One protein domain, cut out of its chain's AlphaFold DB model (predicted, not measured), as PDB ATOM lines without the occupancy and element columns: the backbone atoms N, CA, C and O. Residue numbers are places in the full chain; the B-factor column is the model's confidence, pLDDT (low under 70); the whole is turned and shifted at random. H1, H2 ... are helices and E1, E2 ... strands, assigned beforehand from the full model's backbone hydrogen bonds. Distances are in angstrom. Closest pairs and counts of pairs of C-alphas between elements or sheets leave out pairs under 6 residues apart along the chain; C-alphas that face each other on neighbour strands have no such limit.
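This is residues 14 to 124 of the 152 residues of an uncharacterized protein of Candidatus Methanofastidiosum methylthiophilus (UniProt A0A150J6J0). A small twisted sheet of four strands forms the middle of this domain, with H1 and the helical hairpin of H2 and H3 gathered at one side, H3 nearer the sheet and H2 beyond it. H4 hangs on a long link at the opposite side, and residues 112 to 124 stick out from the body. The printed part has 111 residues with four named helices and four named strands, in the order E1 H1 E2 E3 H2 H3 E4 H4; the mixed sheet runs E1 E4 E3 E2. The class is mixed, and the whole is compact, with a radius of gyration of the C-alphas of 14.8 A and spans of 41 by 33 by 29 A.

Start at the inner strands E4, residues 92 to 96, and E3, residues 48 to 52: they are antiparallel at 164 degrees, with N 93 and O 51 within hydrogen-bond range at 2.9 A. Edge strand E2, residues 42 to 45, forms an antiparallel hairpin with E3, N 50 to O 43 at 2.8 A. Edge strand E1, residues 17 to 20, is parallel to E4, N 94 to O 18 at 2.9 A. H1, residues 27 to 34, only grazes the sheet; E1, H1 and E2 make a split strand-helix-strand unit, its same-way strands separated by E4 and E3, with a right-handed crossover. H3, residues 75 to 85, only grazes the sheet too. It touches H2, residues 58 to 70, at a shallow tilt of 18 degrees, opposite ways; the closest C-alphas, of Arg 61 and Thr 85, are 6.5 A apart. H4, residues 108 to 122, touches no helix. Each O i to N i+4 pair is within hydrogen-bond range in H1, H2 and H3, but 8 of 11 in H4.

Find C-alpha 17 at (24.198, 5.791, 34.327), where E1 begins. H2 spans 18.1 A and H3 15.2 A; H4 runs 21.9 A to C-alpha 122 at (32.986, -9.178, 54.950).

The farthest C-alphas, of Glu 75 and Lys 124, are 45.3 A apart. The printed part has no cut; the link E4 to H4 is long. Look for pLDDT under 70 at residues 14 to 25 and 97 to 124.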
ATOM      1  N   LEU A  14      28.254   3.838  28.730       40.53
ATOM      2  CA  LEU A  14      28.139   5.083  29.500       40.53
ATOM      3  C   LEU A  14      26.728   5.680  29.512       40.53
ATOM      4  O   LEU A  14      26.417   6.460  30.400       40.53
ATOM      5  N   ARG A  15      25.855   5.294  28.576       47.94
ATOM      6  CA  ARG A  15      24.459   5.749  28.579       47.94
ATOM      7  C   ARG A  15      23.610   5.160  29.712       47.94
ATOM      8  O   ARG A  15      22.534   5.670  29.965       47.94
ATOM      9  N   LYS A  16      24.104   4.132  30.411       59.50
ATOM     10  CA  LYS A  16      23.371   3.403  31.462       59.50
ATOM     11  C   LYS A  16      23.243   4.140  32.791       59.50
ATOM     12  O   LYS A  16      22.410   3.752  33.608       59.50
ATOM     13  N   TYR A  17      24.054   5.168  33.017       61.38
ATOM     14  CA  TYR A  17      24.198   5.791  34.327       61.38
ATOM     15  C   TYR A  17      24.296   7.300  34.173       61.38
ATOM     16  O   TYR A  17      25.128   7.793  33.412       61.38
ATOM     17  N   LEU A  18      23.463   8.022  34.915       64.81
ATOM     18  CA  LEU A  18      23.512   9.473  34.983       64.81
ATOM     19  C   LEU A  18      23.902   9.892  36.403       64.81
ATOM     20  O   LEU A  18      23.210   9.577  37.368       64.81
ATOM     21  N   ASP A  19      25.030  10.582  36.539       62.47
ATOM     22  CA  ASP A  19      25.422  11.207  37.804       62.47
ATOM     23  C   ASP A  19      24.872  12.634  37.850       62.47
ATOM     24  O   ASP A  19      25.159  13.444  36.964       62.47
ATOM     25  N   ILE A  20      24.061  12.922  38.868       61.94
ATOM     26  CA  ILE A  20      23.434  14.223  39.083       61.94
ATOM     27  C   ILE A  20      23.766  14.731  40.487       61.94
ATOM     28  O   ILE A  20      22.898  15.075  41.286       61.94
ATOM     29  N   SER A  21      25.058  14.821  40.782       54.28
ATOM     30  CA  SER A  21      25.563  15.413  42.025       54.28
ATOM     31  C   SER A  21      25.388  16.934  42.126       54.28
ATOM     32  O   SER A  21      25.597  17.510  43.187       54.28
ATOM     33  N   THR A  22      24.976  17.619  41.051       52.09
ATOM     34  CA  THR A  22      24.799  19.085  41.042       52.09
ATOM     35  C   THR A  22      23.354  19.568  41.199       52.09
ATOM     36  O   THR A  22      23.134  20.779  41.246       52.09
ATOM     37  N   LEU A  23      22.356  18.675  41.248       56.94
ATOM     38  CA  LEU A  23      20.962  19.067  41.493       56.94
ATOM     39  C   LEU A  23      20.631  18.906  42.976       56.94
ATOM     40  O   LEU A  23      20.622  17.808  43.518       56.94
ATOM     41  N   HIS A  24      20.367  20.036  43.633       54.69
ATOM     42  CA  HIS A  24      19.969  20.064  45.033       54.69
ATOM     43  C   HIS A  24      18.552  19.509  45.194       54.69
ATOM     44  O   HIS A  24      17.594  20.066  44.657       54.69
ATOM     45  N   PHE A  25      18.413  18.461  46.000       69.19
ATOM     46  CA  PHE A  25      17.117  17.931  46.408       69.19
ATOM     47  C   PHE A  25      16.659  18.542  47.726       69.19
ATOM     48  O   PHE A  25      17.468  18.963  48.558       69.19
ATOM     49  N   LEU A  26      15.343  18.603  47.929       71.25
ATOM     50  CA  LEU A  26      14.818  19.085  49.196       71.25
ATOM     51  C   LEU A  26      15.032  18.018  50.280       71.25
ATOM     52  O   LEU A  26      14.833  16.832  50.014       71.25
ATOM     53  N   PRO A  27      15.329  18.408  51.534       77.81
ATOM     54  CA  PRO A  27      15.377  17.463  52.650       77.81
ATOM     55  C   PRO A  27      14.100  16.620  52.797       77.81
ATOM     56  O   PRO A  27      14.152  15.500  53.296       77.81
ATOM     57  N   SER A  28      12.952  17.135  52.341       81.56
ATOM     58  CA  SER A  28      11.688  16.394  52.284       81.56
ATOM     59  C   SER A  28      11.715  15.230  51.294       81.56
ATOM     60  O   SER A  28      11.168  14.179  51.603       81.56
ATOM     61  N   ASP A  29      12.366  15.388  50.139       85.50
ATOM     62  CA  ASP A  29      12.495  14.327  49.132       85.50
ATOM     63  C   ASP A  29      13.390  13.205  49.662       85.50
ATOM     64  O   ASP A  29      13.065  12.025  49.549       85.50
ATOM     65  N   VAL A  30      14.479  13.585  50.336       84.06
ATOM     66  CA  VAL A  30      15.360  12.640  51.030       84.06
ATOM     67  C   VAL A  30      14.592  11.886  52.112       84.06
ATOM     68  O   VAL A  30      14.661  10.665  52.151       84.06
ATOM     69  N   ALA A  31      13.807  12.575  52.945       86.31
ATOM     70  CA  ALA A  31      13.005  11.931  53.986       86.31
ATOM     71  C   ALA A  31      12.003  10.910  53.420       86.31
ATOM     72  O   ALA A  31      11.771   9.870  54.039       86.31
ATOM     73  N   ILE A  32      11.440  11.170  52.234       88.56
ATOM     74  CA  ILE A  32      10.593  10.202  51.530       88.56
ATOM     75  C   ILE A  32      11.428   8.997  51.084       88.56
ATOM     76  O   ILE A  32      11.017   7.868  51.331       88.56
ATOM     77  N   LEU A  33      12.620   9.198  50.513       87.00
ATOM     78  CA  LEU A  33      13.542   8.098  50.190       87.00
ATOM     79  C   LEU A  33      13.988   7.320  51.442       87.00
ATOM     80  O   LEU A  33      14.270   6.133  51.362       87.00
ATOM     81  N   GLU A  34      14.029   7.909  52.630       87.38
ATOM     82  CA  GLU A  34      14.343   7.145  53.849       87.38
ATOM     83  C   GLU A  34      13.137   6.346  54.372       87.38
ATOM     84  O   GLU A  34      13.296   5.457  55.209       87.38
ATOM     85  N   SER A  35      11.929   6.629  53.874       86.50
ATOM     86  CA  SER A  35      10.697   5.985  54.324       86.50
ATOM     87  C   SER A  35      10.584   4.540  53.839       86.50
ATOM     88  O   SER A  35      10.780   4.236  52.659       86.50
ATOM     89  N   ASN A  36      10.157   3.648  54.736       81.06
ATOM     90  CA  ASN A  36       9.832   2.259  54.397       81.06
ATOM     91  C   ASN A  36       8.663   2.146  53.403       81.06
ATOM     92  O   ASN A  36       8.551   1.134  52.719       81.06
ATOM     93  N   ASP A  37       7.829   3.184  53.304       82.75
ATOM     94  CA  ASP A  37       6.675   3.225  52.400       82.75
ATOM     95  C   ASP A  37       7.039   3.742  50.996       82.75
ATOM     96  O   ASP A  37       6.187   3.804  50.114       82.75
ATOM     97  N   CYS A  38       8.298   4.122  50.755       82.44
ATOM     98  CA  CYS A  38       8.725   4.569  49.437       82.44
ATOM     99  C   CYS A  38       8.926   3.370  48.505       82.44
ATOM    100  O   CYS A  38       9.801   2.530  48.722       82.44
ATOM    101  N   HIS A  39       8.132   3.323  47.437       80.69
ATOM    102  CA  HIS A  39       8.133   2.232  46.456       80.69
ATOM    103  C   HIS A  39       9.208   2.373  45.369       80.69
ATOM    104  O   HIS A  39       9.346   1.502  44.512       80.69
ATOM    105  N   ILE A  40       9.983   3.459  45.393       84.94
ATOM    106  CA  ILE A  40      11.076   3.668  44.447       84.94
ATOM    107  C   ILE A  40      12.230   2.734  44.809       84.94
ATOM    108  O   ILE A  40      12.727   2.754  45.944       84.94
ATOM    109  N   ILE A  41      12.679   1.949  43.826       85.19
ATOM    110  CA  ILE A  41      13.885   1.129  43.943       85.19
ATOM    111  C   ILE A  41      15.084   2.063  44.060       85.19
ATOM    112  O   ILE A  41      15.349   2.892  43.186       85.19
ATOM    113  N   ARG A  42      15.812   1.907  45.159       87.75
ATOM    114  CA  ARG A  42      16.937   2.761  45.502       87.75
ATOM    115  C   ARG A  42      17.972   2.007  46.312       87.75
ATOM    116  O   ARG A  42      17.634   1.055  47.012       87.75
ATOM    117  N   ASP A  43      19.201   2.486  46.244       80.62
ATOM    118  CA  ASP A  43      20.297   2.032  47.089       80.62
ATOM    119  C   ASP A  43      20.940   3.231  47.786       80.62
ATOM    120  O   ASP A  43      21.134   4.284  47.176       80.62
ATOM    121  N   LYS A  44      21.222   3.104  49.082       81.75
ATOM    122  CA  LYS A  44      21.789   4.198  49.876       81.75
ATOM    123  C   LYS A  44      23.308   4.150  49.770       81.75
ATOM    124  O   LYS A  44      23.914   3.128  50.071       81.75
ATOM    125  N   HIS A  45      23.928   5.271  49.418       74.31
ATOM    126  CA  HIS A  45      25.386   5.435  49.443       74.31
ATOM    127  C   HIS A  45      25.784   6.502  50.483       74.31
ATOM    128  O   HIS A  45      24.902   7.185  51.012       74.31
ATOM    129  N   PRO A  46      27.075   6.639  50.850       73.62
ATOM    130  CA  PRO A  46      27.503   7.498  51.961       73.62
ATOM    131  C   PRO A  46      27.051   8.959  51.868       73.62
ATOM    132  O   PRO A  46      26.904   9.611  52.901       73.62
ATOM    133  N   PHE A  47      26.817   9.451  50.653       73.38
ATOM    134  CA  PHE A  47      26.500  10.848  50.386       73.38
ATOM    135  C   PHE A  47      25.092  11.040  49.806       73.38
ATOM    136  O   PHE A  47      24.697  12.161  49.533       73.38
ATOM    137  N   GLY A  48      24.281   9.986  49.651       81.19
ATOM    138  CA  GLY A  48      22.956  10.108  49.039       81.19
ATOM    139  C   GLY A  48      22.356   8.780  48.583       81.19
ATOM    140  O   GLY A  48      22.391   7.786  49.311       81.19
ATOM    141  N   TYR A  49      21.770   8.770  47.382       82.56
ATOM    142  CA  TYR A  49      21.011   7.634  46.855       82.56
ATOM    143  C   TYR A  49      21.326   7.338  45.392       82.56
ATOM    144  O   TYR A  49      21.494   8.239  44.580       82.56
ATOM    145  N   TRP A  50      21.335   6.059  45.043       83.44
ATOM    146  CA  TRP A  50      21.129   5.591  43.681       83.44
ATOM    147  C   TRP A  50      19.648   5.317  43.484       83.44
ATOM    148  O   TRP A  50      19.050   4.622  44.299       83.44
ATOM    149  N   ILE A  51      19.057   5.837  42.412       86.06
ATOM    150  CA  ILE A  51      17.653   5.605  42.066       86.06
ATOM    151  C   ILE A  51      17.578   4.862  40.746       86.06
ATOM    152  O   ILE A  51      18.181   5.286  39.763       86.06
ATOM    153  N   TYR A  52      16.828   3.764  40.721       84.94
ATOM    154  CA  TYR A  52      16.513   3.065  39.484       84.94
ATOM    155  C   TYR A  52      15.385   3.799  38.759       84.94
ATOM    156  O   TYR A  52      14.308   3.996  39.319       84.94
ATOM    157  N   CYS A  53      15.637   4.198  37.516       85.94
ATOM    158  CA  CYS A  53      14.713   4.994  36.704       85.94
ATOM    159  C   CYS A  53      14.544   4.437  35.283       85.94
ATOM    160  O   CYS A  53      14.033   5.129  34.406       85.94
ATOM    161  N   ASN A  54      14.984   3.202  35.027       84.62
ATOM    162  CA  ASN A  54      14.820   2.597  33.712       84.62
ATOM    163  C   ASN A  54      13.334   2.341  33.420       84.62
ATOM    164  O   ASN A  54      12.688   1.582  34.146       84.62
ATOM    165  N   CYS A  55      12.829   2.917  32.336       83.75
ATOM    166  CA  CYS A  55      11.465   2.712  31.864       83.75
ATOM    167  C   CYS A  55      11.526   2.093  30.464       83.75
ATOM    168  O   CYS A  55      12.071   2.704  29.544       83.75
ATOM    169  N   TYR A  56      11.001   0.875  30.296       80.62
ATOM    170  CA  TYR A  56      11.097   0.157  29.018       80.62
ATOM    171  C   TYR A  56      10.084   0.654  27.984       80.62
ATOM    172  O   TYR A  56      10.318   0.523  26.780       80.62
ATOM    173  N   ASP A  57       8.978   1.236  28.448       86.06
ATOM    174  CA  ASP A  57       7.939   1.830  27.619       86.06
ATOM    175  C   ASP A  57       7.257   3.040  28.296       86.06
ATOM    176  O   ASP A  57       7.573   3.436  29.423       86.06
ATOM    177  N   GLU A  58       6.315   3.666  27.580       86.50
ATOM    178  CA  GLU A  58       5.561   4.826  28.074       86.50
ATOM    179  C   GLU A  58       4.679   4.504  29.287       86.50
ATOM    180  O   GLU A  58       4.422   5.388  30.107       86.50
ATOM    181  N   LYS A  59       4.206   3.259  29.414       89.19
ATOM    182  CA  LYS A  59       3.368   2.838  30.536       89.19
ATOM    183  C   LYS A  59       4.219   2.720  31.800       89.19
ATOM    184  O   LYS A  59       3.821   3.263  32.825       89.19
ATOM    185  N   ASP A  60       5.387   2.089  31.713       85.94
ATOM    186  CA  ASP A  60       6.352   1.998  32.812       85.94
ATOM    187  C   ASP A  60       6.764   3.392  33.296       85.94
ATOM    188  O   ASP A  60       6.738   3.674  34.496       85.94
ATOM    189  N   ARG A  61       7.053   4.301  32.354       89.00
ATOM    190  CA  ARG A  61       7.356   5.707  32.661       89.00
ATOM    191  C   ARG A  61       6.190   6.396  33.365       89.00
ATOM    192  O   ARG A  61       6.393   7.087  34.364       89.00
ATOM    193  N   TYR A  62       4.969   6.227  32.860       90.81
ATOM    194  CA  TYR A  62       3.782   6.810  33.479       90.81
ATOM    195  C   TYR A  62       3.586   6.301  34.911       90.81
ATOM    196  O   TYR A  62       3.401   7.114  35.817       90.81
ATOM    197  N   ASP A  63       3.663   4.986  35.122       88.44
ATOM    198  CA  ASP A  63       3.477   4.354  36.428       88.44
ATOM    199  C   ASP A  63       4.546   4.834  37.428       88.44
ATOM    200  O   ASP A  63       4.204   5.274  38.528       88.44
ATOM    201  N   PHE A  64       5.816   4.888  37.012       88.94
ATOM    202  CA  PHE A  64       6.917   5.428  37.817       88.94
ATOM    203  C   PHE A  64       6.676   6.885  38.245       88.94
ATOM    204  O   PHE A  64       6.784   7.225  39.426       88.94
ATOM    205  N   LEU A  65       6.277   7.757  37.312       91.38
ATOM    206  CA  LEU A  65       5.991   9.164  37.618       91.38
ATOM    207  C   LEU A  65       4.750   9.330  38.508       91.38
ATOM    208  O   LEU A  65       4.705  10.250  39.329       91.38
ATOM    209  N   GLN A  66       3.740   8.465  38.374       90.06
ATOM    210  CA  GLN A  66       2.593   8.457  39.287       90.06
ATOM    211  C   GLN A  66       3.000   8.037  40.695       90.06
ATOM    212  O   GLN A  66       2.528   8.641  41.658       90.06
ATOM    213  N   ASP A  67       3.884   7.055  40.833       87.94
ATOM    214  CA  ASP A  67       4.365   6.617  42.138       87.94
ATOM    215  C   ASP A  67       5.191   7.705  42.824       87.94
ATOM    216  O   ASP A  67       4.946   7.999  43.995       87.94
ATOM    217  N   ILE A  68       6.074   8.399  42.099       89.69
ATOM    218  CA  ILE A  68       6.788   9.572  42.630       89.69
ATOM    219  C   ILE A  68       5.788  10.644  43.100       89.69
ATOM    220  O   ILE A  68       5.871  11.135  44.227       89.69
ATOM    221  N   LYS A  69       4.778  10.975  42.286       90.94
ATOM    222  CA  LYS A  69       3.748  11.964  42.655       90.94
ATOM    223  C   LYS A  69       2.953  11.544  43.896       90.94
ATOM    224  O   LYS A  69       2.698  12.369  44.770       90.94
ATOM    225  N   ARG A  70       2.577  10.267  44.003       88.00
ATOM    226  CA  ARG A  70       1.816   9.714  45.140       88.00
ATOM    227  C   ARG A  70       2.608   9.703  46.441       88.00
ATOM    228  O   ARG A  70       2.019   9.918  47.495       88.00
ATOM    229  N   ASN A  71       3.919   9.482  46.363       86.44
ATOM    230  CA  ASN A  71       4.816   9.519  47.518       86.44
ATOM    231  C   ASN A  71       5.056  10.945  48.048       86.44
ATOM    232  O   ASN A  71       5.633  11.107  49.119       86.44
ATOM    233  N   GLY A  72       4.584  11.977  47.337       90.19
ATOM    234  CA  GLY A  72       4.667  13.366  47.785       90.19
ATOM    235  C   GLY A  72       6.026  14.017  47.539       90.19
ATOM    236  O   GLY A  72       6.359  14.983  48.226       90.19
ATOM    237  N   PHE A  73       6.801  13.502  46.581       88.75
ATOM    238  CA  PHE A  73       8.039  14.144  46.142       88.75
ATOM    239  C   PHE A  73       7.772  15.548  45.593       88.75
ATOM    240  O   PHE A  73       6.697  15.846  45.064       88.75
ATOM    241  N   SER A  74       8.772  16.414  45.713       87.38
ATOM    242  CA  SER A  74       8.713  17.784  45.229       87.38
ATOM    243  C   SER A  74       8.523  17.850  43.713       87.38
ATOM    244  O   SER A  74       8.976  16.983  42.965       87.38
ATOM    245  N   GLU A  75       7.896  18.930  43.236       84.62
ATOM    246  CA  GLU A  75       7.753  19.179  41.794       84.62
ATOM    247  C   GLU A  75       9.111  19.204  41.081       84.62
ATOM    248  O   GLU A  75       9.219  18.761  39.943       84.62
ATOM    249  N   HIS A  76      10.165  19.668  41.759       81.19
ATOM    250  CA  HIS A  76      11.510  19.679  41.196       81.19
ATOM    251  C   HIS A  76      12.048  18.263  40.968       81.19
ATOM    252  O   HIS A  76      12.546  17.970  39.882       81.19
ATOM    253  N   PHE A  77      11.893  17.377  41.957       83.56
ATOM    254  CA  PHE A  77      12.266  15.969  41.835       83.56
ATOM    255  C   PHE A  77      11.470  15.279  40.719       83.56
ATOM    256  O   PHE A  77      12.041  14.548  39.914       83.56
ATOM    257  N   ILE A  78      10.161  15.541  40.644       87.19
ATOM    258  CA  ILE A  78       9.281  14.979  39.611       87.19
ATOM    259  C   ILE A  78       9.737  15.398  38.213       87.19
ATOM    260  O   ILE A  78       9.901  14.530  37.362       87.19
ATOM    261  N   ASN A  79       9.960  16.695  37.985       83.25
ATOM    262  CA  ASN A  79      10.373  17.204  36.675       83.25
ATOM    263  C   ASN A  79      11.726  16.619  36.255       83.25
ATOM    264  O   ASN A  79      11.905  16.231  35.108       83.25
ATOM    265  N   LEU A  80      12.660  16.490  37.202       84.31
ATOM    266  CA  LEU A  80      13.948  15.867  36.932       84.31
ATOM    267  C   LEU A  80      13.792  14.397  36.518       84.31
ATOM    268  O   LEU A  80      14.386  13.961  35.538       84.31
ATOM    269  N   MET A  81      12.992  13.626  37.254       86.50
ATOM    270  CA  MET A  81      12.735  12.226  36.912       86.50
ATOM    271  C   MET A  81      11.989  12.092  35.582       86.50
ATOM    272  O   MET A  81      12.236  11.146  34.839       86.50
ATOM    273  N   GLU A  82      11.113  13.039  35.248       86.81
ATOM    274  CA  GLU A  82      10.462  13.104  33.941       86.81
ATOM    275  C   GLU A  82      11.490  13.272  32.819       86.81
ATOM    276  O   GLU A  82      11.484  12.447  31.911       86.81
ATOM    277  N   ASP A  83      12.417  14.229  32.934       83.81
ATOM    278  CA  ASP A  83      13.483  14.457  31.946       83.81
ATOM    279  C   ASP A  83      14.410  13.238  31.795       83.81
ATOM    280  O   ASP A  83      14.810  12.871  30.692       83.81
ATOM    281  N   ILE A  84      14.755  12.582  32.905       83.81
ATOM    282  CA  ILE A  84      15.657  11.422  32.896       83.81
ATOM    283  C   ILE A  84      14.995  10.213  32.236       83.81
ATOM    284  O   ILE A  84      15.621   9.515  31.442       83.81
ATOM    285  N   THR A  85      13.729   9.964  32.565       84.75
ATOM    286  CA  THR A  85      12.984   8.804  32.056       84.75
ATOM    287  C   THR A  85      12.601   8.931  30.581       84.75
ATOM    288  O   THR A  85      12.133   7.957  29.994       84.75
ATOM    289  N   GLU A  86      12.815  10.095  29.955       84.12
ATOM    290  CA  GLU A  86      12.733  10.244  28.496       84.12
ATOM    291  C   GLU A  86      13.876   9.552  27.753       84.12
ATOM    292  O   GLU A  86      13.708   9.199  26.583       84.12
ATOM    293  N   ASP A  87      15.018   9.332  28.408       79.44
ATOM    294  CA  ASP A  87      16.115   8.562  27.838       79.44
ATOM    295  C   ASP A  87      16.107   7.128  28.399       79.44
ATOM    296  O   ASP A  87      16.674   6.873  29.465       79.44
ATOM    297  N   PRO A  88      15.537   6.144  27.670       74.62
ATOM    298  CA  PRO A  88      15.458   4.755  28.129       74.62
ATOM    299  C   PRO A  88      16.832   4.080  28.219       74.62
ATOM    300  O   PRO A  88      16.940   2.922  28.620       74.62
ATOM    301  N   SER A  89      17.904   4.756  27.790       74.44
ATOM    302  CA  SER A  89      19.249   4.245  27.993       74.44
ATOM    303  C   SER A  89      19.745   4.443  29.424       74.44
ATOM    304  O   SER A  89      20.597   3.660  29.838       74.44
ATOM    305  N   ILE A  90      19.169   5.382  30.189       77.12
ATOM    306  CA  ILE A  90      19.531   5.664  31.582       77.12
ATOM    307  C   ILE A  90      18.803   4.694  32.510       77.12
ATOM    308  O   ILE A  90      17.580   4.685  32.613       77.12
ATOM    309  N   MET A  91      19.573   3.882  33.231       79.19
ATOM    310  CA  MET A  91      19.018   2.897  34.156       79.19
ATOM    311  C   MET A  91      19.016   3.375  35.602       79.19
ATOM    312  O   MET A  91      18.095   3.062  36.356       79.19
ATOM    313  N   TRP A  92      20.068   4.092  35.986       80.94
ATOM    314  CA  TRP A  92      20.284   4.541  37.352       80.94
ATOM    315  C   TRP A  92      20.732   5.994  37.387       80.94
ATOM    316  O   TRP A  92      21.515   6.438  36.542       80.94
ATOM    317  N   VAL A  93      20.286   6.688  38.427       82.88
ATOM    318  CA  VAL A  93      20.644   8.072  38.722       82.88
ATOM    319  C   VAL A  93      21.338   8.144  40.067       82.88
ATOM    320  O   VAL A  93      20.788   7.659  41.058       82.88
ATOM    321  N   LYS A  94      22.516   8.774  40.112       80.12
ATOM    322  CA  LYS A  94      23.131   9.175  41.381       80.12
ATOM    323  C   LYS A  94      22.516  10.487  41.830       80.12
ATOM    324  O   LYS A  94      22.598  11.487  41.120       80.12
ATOM    325  N   ILE A  95      21.952  10.473  43.023       77.81
ATOM    326  CA  ILE A  95      21.564  11.656  43.772       77.81
ATOM    327  C   ILE A  95      22.584  11.845  44.887       77.81
ATOM    328  O   ILE A  95      22.755  10.959  45.731       77.81
ATOM    329  N   ASP A  96      23.251  12.995  44.879       72.75
ATOM    330  CA  ASP A  96      24.132  13.426  45.961       72.75
ATOM    331  C   ASP A  96      23.400  14.412  46.885       72.75
ATOM    332  O   ASP A  96      22.575  15.214  46.445       72.75
ATOM    333  N   CYS A  97      23.627  14.290  48.185       65.19
ATOM    334  CA  CYS A  97      22.954  15.014  49.265       65.19
ATOM    335  C   CYS A  97      23.954  15.605  50.270       65.19
ATOM    336  O   CYS A  97      23.544  16.062  51.339       65.19
ATOM    337  N   ASP A  98      25.251  15.596  49.963       61.62
ATOM    338  CA  ASP A  98      26.294  16.116  50.848       61.62
ATOM    339  C   ASP A  98      26.383  17.653  50.904       61.62
ATOM    340  O   ASP A  98      27.007  18.204  51.813       61.62
ATOM    341  N   GLY A  99      25.715  18.351  49.981       50.62
ATOM    342  CA  GLY A  99      25.718  19.812  49.894       50.62
ATOM    343  C   GLY A  99      27.032  20.401  49.369       50.62
ATOM    344  O   GLY A  99      27.220  21.620  49.438       50.62
ATOM    345  N   GLU A 100      27.930  19.566  48.846       49.94
ATOM    346  CA  GLU A 100      29.201  19.982  48.272       49.94
ATOM    347  C   GLU A 100      29.033  20.298  46.779       49.94
ATOM    348  O   GLU A 100      28.465  19.544  45.991       49.94
ATOM    349  N   ILE A 101      29.562  21.447  46.352       48.34
ATOM    350  CA  ILE A 101      29.651  21.774  44.927       48.34
ATOM    351  C   ILE A 101      30.948  21.166  44.399       48.34
ATOM    352  O   ILE A 101      32.033  21.741  44.543       48.34
ATOM    353  N   TYR A 102      30.837  20.009  43.756       45.44
ATOM    354  CA  TYR A 102      31.971  19.338  43.136       45.44
ATOM    355  C   TYR A 102      32.524  20.144  41.956       45.44
ATOM    356  O   TYR A 102      31.841  20.405  40.967       45.44
ATOM    357  N   ARG A 103      33.804  20.536  42.044       38.09
ATOM    358  CA  ARG A 103      34.531  21.157  40.917       38.09
ATOM    359  C   ARG A 103      34.929  20.142  39.844       38.09
ATOM    360  O   ARG A 103      35.105  20.524  38.692       38.09
ATOM    361  N   GLU A 104      35.067  18.878  40.231       41.06
ATOM    362  CA  GLU A 104      35.314  17.726  39.364       41.06
ATOM    363  C   GLU A 104      34.445  16.569  39.868       41.06
ATOM    364  O   GLU A 104      34.492  16.241  41.055       41.06
ATOM    365  N   LEU A 105      33.645  15.975  38.981       39.31
ATOM    366  CA  LEU A 105      32.772  14.850  39.317       39.31
ATOM    367  C   LEU A 105      33.628  13.597  39.571       39.31
ATOM    368  O   LEU A 105      34.428  13.237  38.698       39.31
ATOM    369  N   PRO A 106      33.513  12.922  40.731       43.03
ATOM    370  CA  PRO A 106      34.149  11.628  40.911       43.03
ATOM    371  C   PRO A 106      33.583  10.647  39.878       43.03
ATOM    372  O   PRO A 106      32.387  10.384  39.829       43.03
ATOM    373  N   THR A 107      34.448  10.109  39.022       42.28
ATOM    374  CA  THR A 107      34.059   9.048  38.092       42.28
ATOM    375  C   THR A 107      33.734   7.779  38.876       42.28
ATOM    376  O   THR A 107      34.421   7.464  39.847       42.28
ATOM    377  N   PHE A 108      32.717   7.043  38.424       42.97
ATOM    378  CA  PHE A 108      32.194   5.818  39.049       42.97
ATOM    379  C   PHE A 108      33.291   4.812  39.458       42.97
ATOM    380  O   PHE A 108      33.204   4.197  40.519       42.97
ATOM    381  N   ASP A 109      34.368   4.719  38.671       47.41
ATOM    382  CA  ASP A 109      35.536   3.872  38.949       47.41
ATOM    383  C   ASP A 109      36.130   4.105  40.353       47.41
ATOM    384  O   ASP A 109      36.512   3.155  41.032       47.41
ATOM    385  N   LYS A 110      36.145   5.356  40.838       46.47
ATOM    386  CA  LYS A 110      36.730   5.716  42.141       46.47
ATOM    387  C   LYS A 110      35.907   5.232  43.335       46.47
ATOM    388  O   LYS A 110      36.473   4.967  44.393       46.47
ATOM    389  N   GLU A 111      34.584   5.142  43.203       45.34
ATOM    390  CA  GLU A 111      33.733   4.639  44.291       45.34
ATOM    391  C   GLU A 111      33.657   3.111  44.293       45.34
ATOM    392  O   GLU A 111      33.577   2.508  45.361       45.34
ATOM    393  N   TRP A 112      33.792   2.472  43.127       45.62
ATOM    394  CA  TRP A 112      33.873   1.014  43.016       45.62
ATOM    395  C   TRP A 112      35.196   0.437  43.538       45.62
ATOM    396  O   TRP A 112      35.169  -0.573  44.236       45.62
ATOM    397  N   GLU A 113      36.333   1.112  43.322       49.25
ATOM    398  CA  GLU A 113      37.615   0.744  43.958       49.25
ATOM    399  C   GLU A 113      37.516   0.726  45.502       49.25
ATOM    400  O   GLU A 113      38.117  -0.114  46.182       49.25
ATOM    401  N   ASN A 114      36.700   1.619  46.072       48.31
ATOM    402  CA  ASN A 114      36.412   1.651  47.507       48.31
ATOM    403  C   ASN A 114      35.360   0.621  47.949       48.31
ATOM    404  O   ASN A 114      35.351   0.243  49.120       48.31
ATOM    405  N   LEU A 115      34.480   0.163  47.055       39.28
ATOM    406  CA  LEU A 115      33.501  -0.885  47.352       39.28
ATOM    407  C   LEU A 115      34.163  -2.272  47.353       39.28
ATOM    408  O   LEU A 115      33.956  -3.038  48.291       39.28
ATOM    409  N   ASP A 116      35.017  -2.569  46.368       38.41
ATOM    410  CA  ASP A 116      35.759  -3.839  46.282       38.41
ATOM    411  C   ASP A 116      36.664  -4.056  47.505       38.41
ATOM    412  O   ASP A 116      36.729  -5.155  48.058       38.41
ATOM    413  N   SER A 117      37.304  -2.991  47.994       45.56
ATOM    414  CA  SER A 117      38.127  -3.045  49.209       45.56
ATOM    415  C   SER A 117      37.320  -3.243  50.500       45.56
ATOM    416  O   SER A 117      37.860  -3.763  51.475       45.56
ATOM    417  N   GLN A 118      36.029  -2.893  50.513       39.62
ATOM    418  CA  GLN A 118      35.121  -3.116  51.648       39.62
ATOM    419  C   GLN A 118      34.407  -4.476  51.587       39.62
ATOM    420  O   GLN A 118      34.107  -5.072  52.623       39.62
ATOM    421  N   ILE A 119      34.174  -5.008  50.384       40.41
ATOM    422  CA  ILE A 119      33.624  -6.349  50.155       40.41
ATOM    423  C   ILE A 119      34.623  -7.421  50.641       40.41
ATOM    424  O   ILE A 119      34.236  -8.386  51.299       40.41
ATOM    425  N   ASP A 120      35.925  -7.240  50.422       40.78
ATOM    426  CA  ASP A 120      36.923  -8.294  50.668       40.78
ATOM    427  C   ASP A 120      37.101  -8.702  52.152       40.78
ATOM    428  O   ASP A 120      37.606  -9.788  52.456       40.78
ATOM    429  N   GLU A 121      36.667  -7.877  53.112       40.41
ATOM    430  CA  GLU A 121      36.700  -8.241  54.538       40.41
ATOM    431  C   GLU A 121      35.434  -8.954  55.021       40.41
ATOM    432  O   GLU A 121      35.530  -9.864  55.847       40.41
ATOM    433  N   HIS A 122      34.258  -8.603  54.493       36.47
ATOM    434  CA  HIS A 122      32.986  -9.178  54.950       36.47
ATOM    435  C   HIS A 122      32.650 -10.522  54.299       36.47
ATOM    436  O   HIS A 122      31.863 -11.304  54.830       36.47
ATOM    437  N   TYR A 123      33.296 -10.826  53.178       35.53
ATOM    438  CA  TYR A 123      32.993 -11.992  52.363       35.53
ATOM    439  C   TYR A 123      33.998 -13.146  52.530       35.53
ATOM    440  O   TYR A 123      33.873 -14.164  51.870       35.53
ATOM    441  N   LYS A 124      34.964 -13.100  53.456       36.72
ATOM    442  CA  LYS A 124      35.950 -14.195  53.649       36.72
ATOM    443  C   LYS A 124      35.382 -15.560  54.087       36.72
ATOM    444  O   LYS A 124      36.142 -16.524  54.160       36.72
TER     445      LYS A 124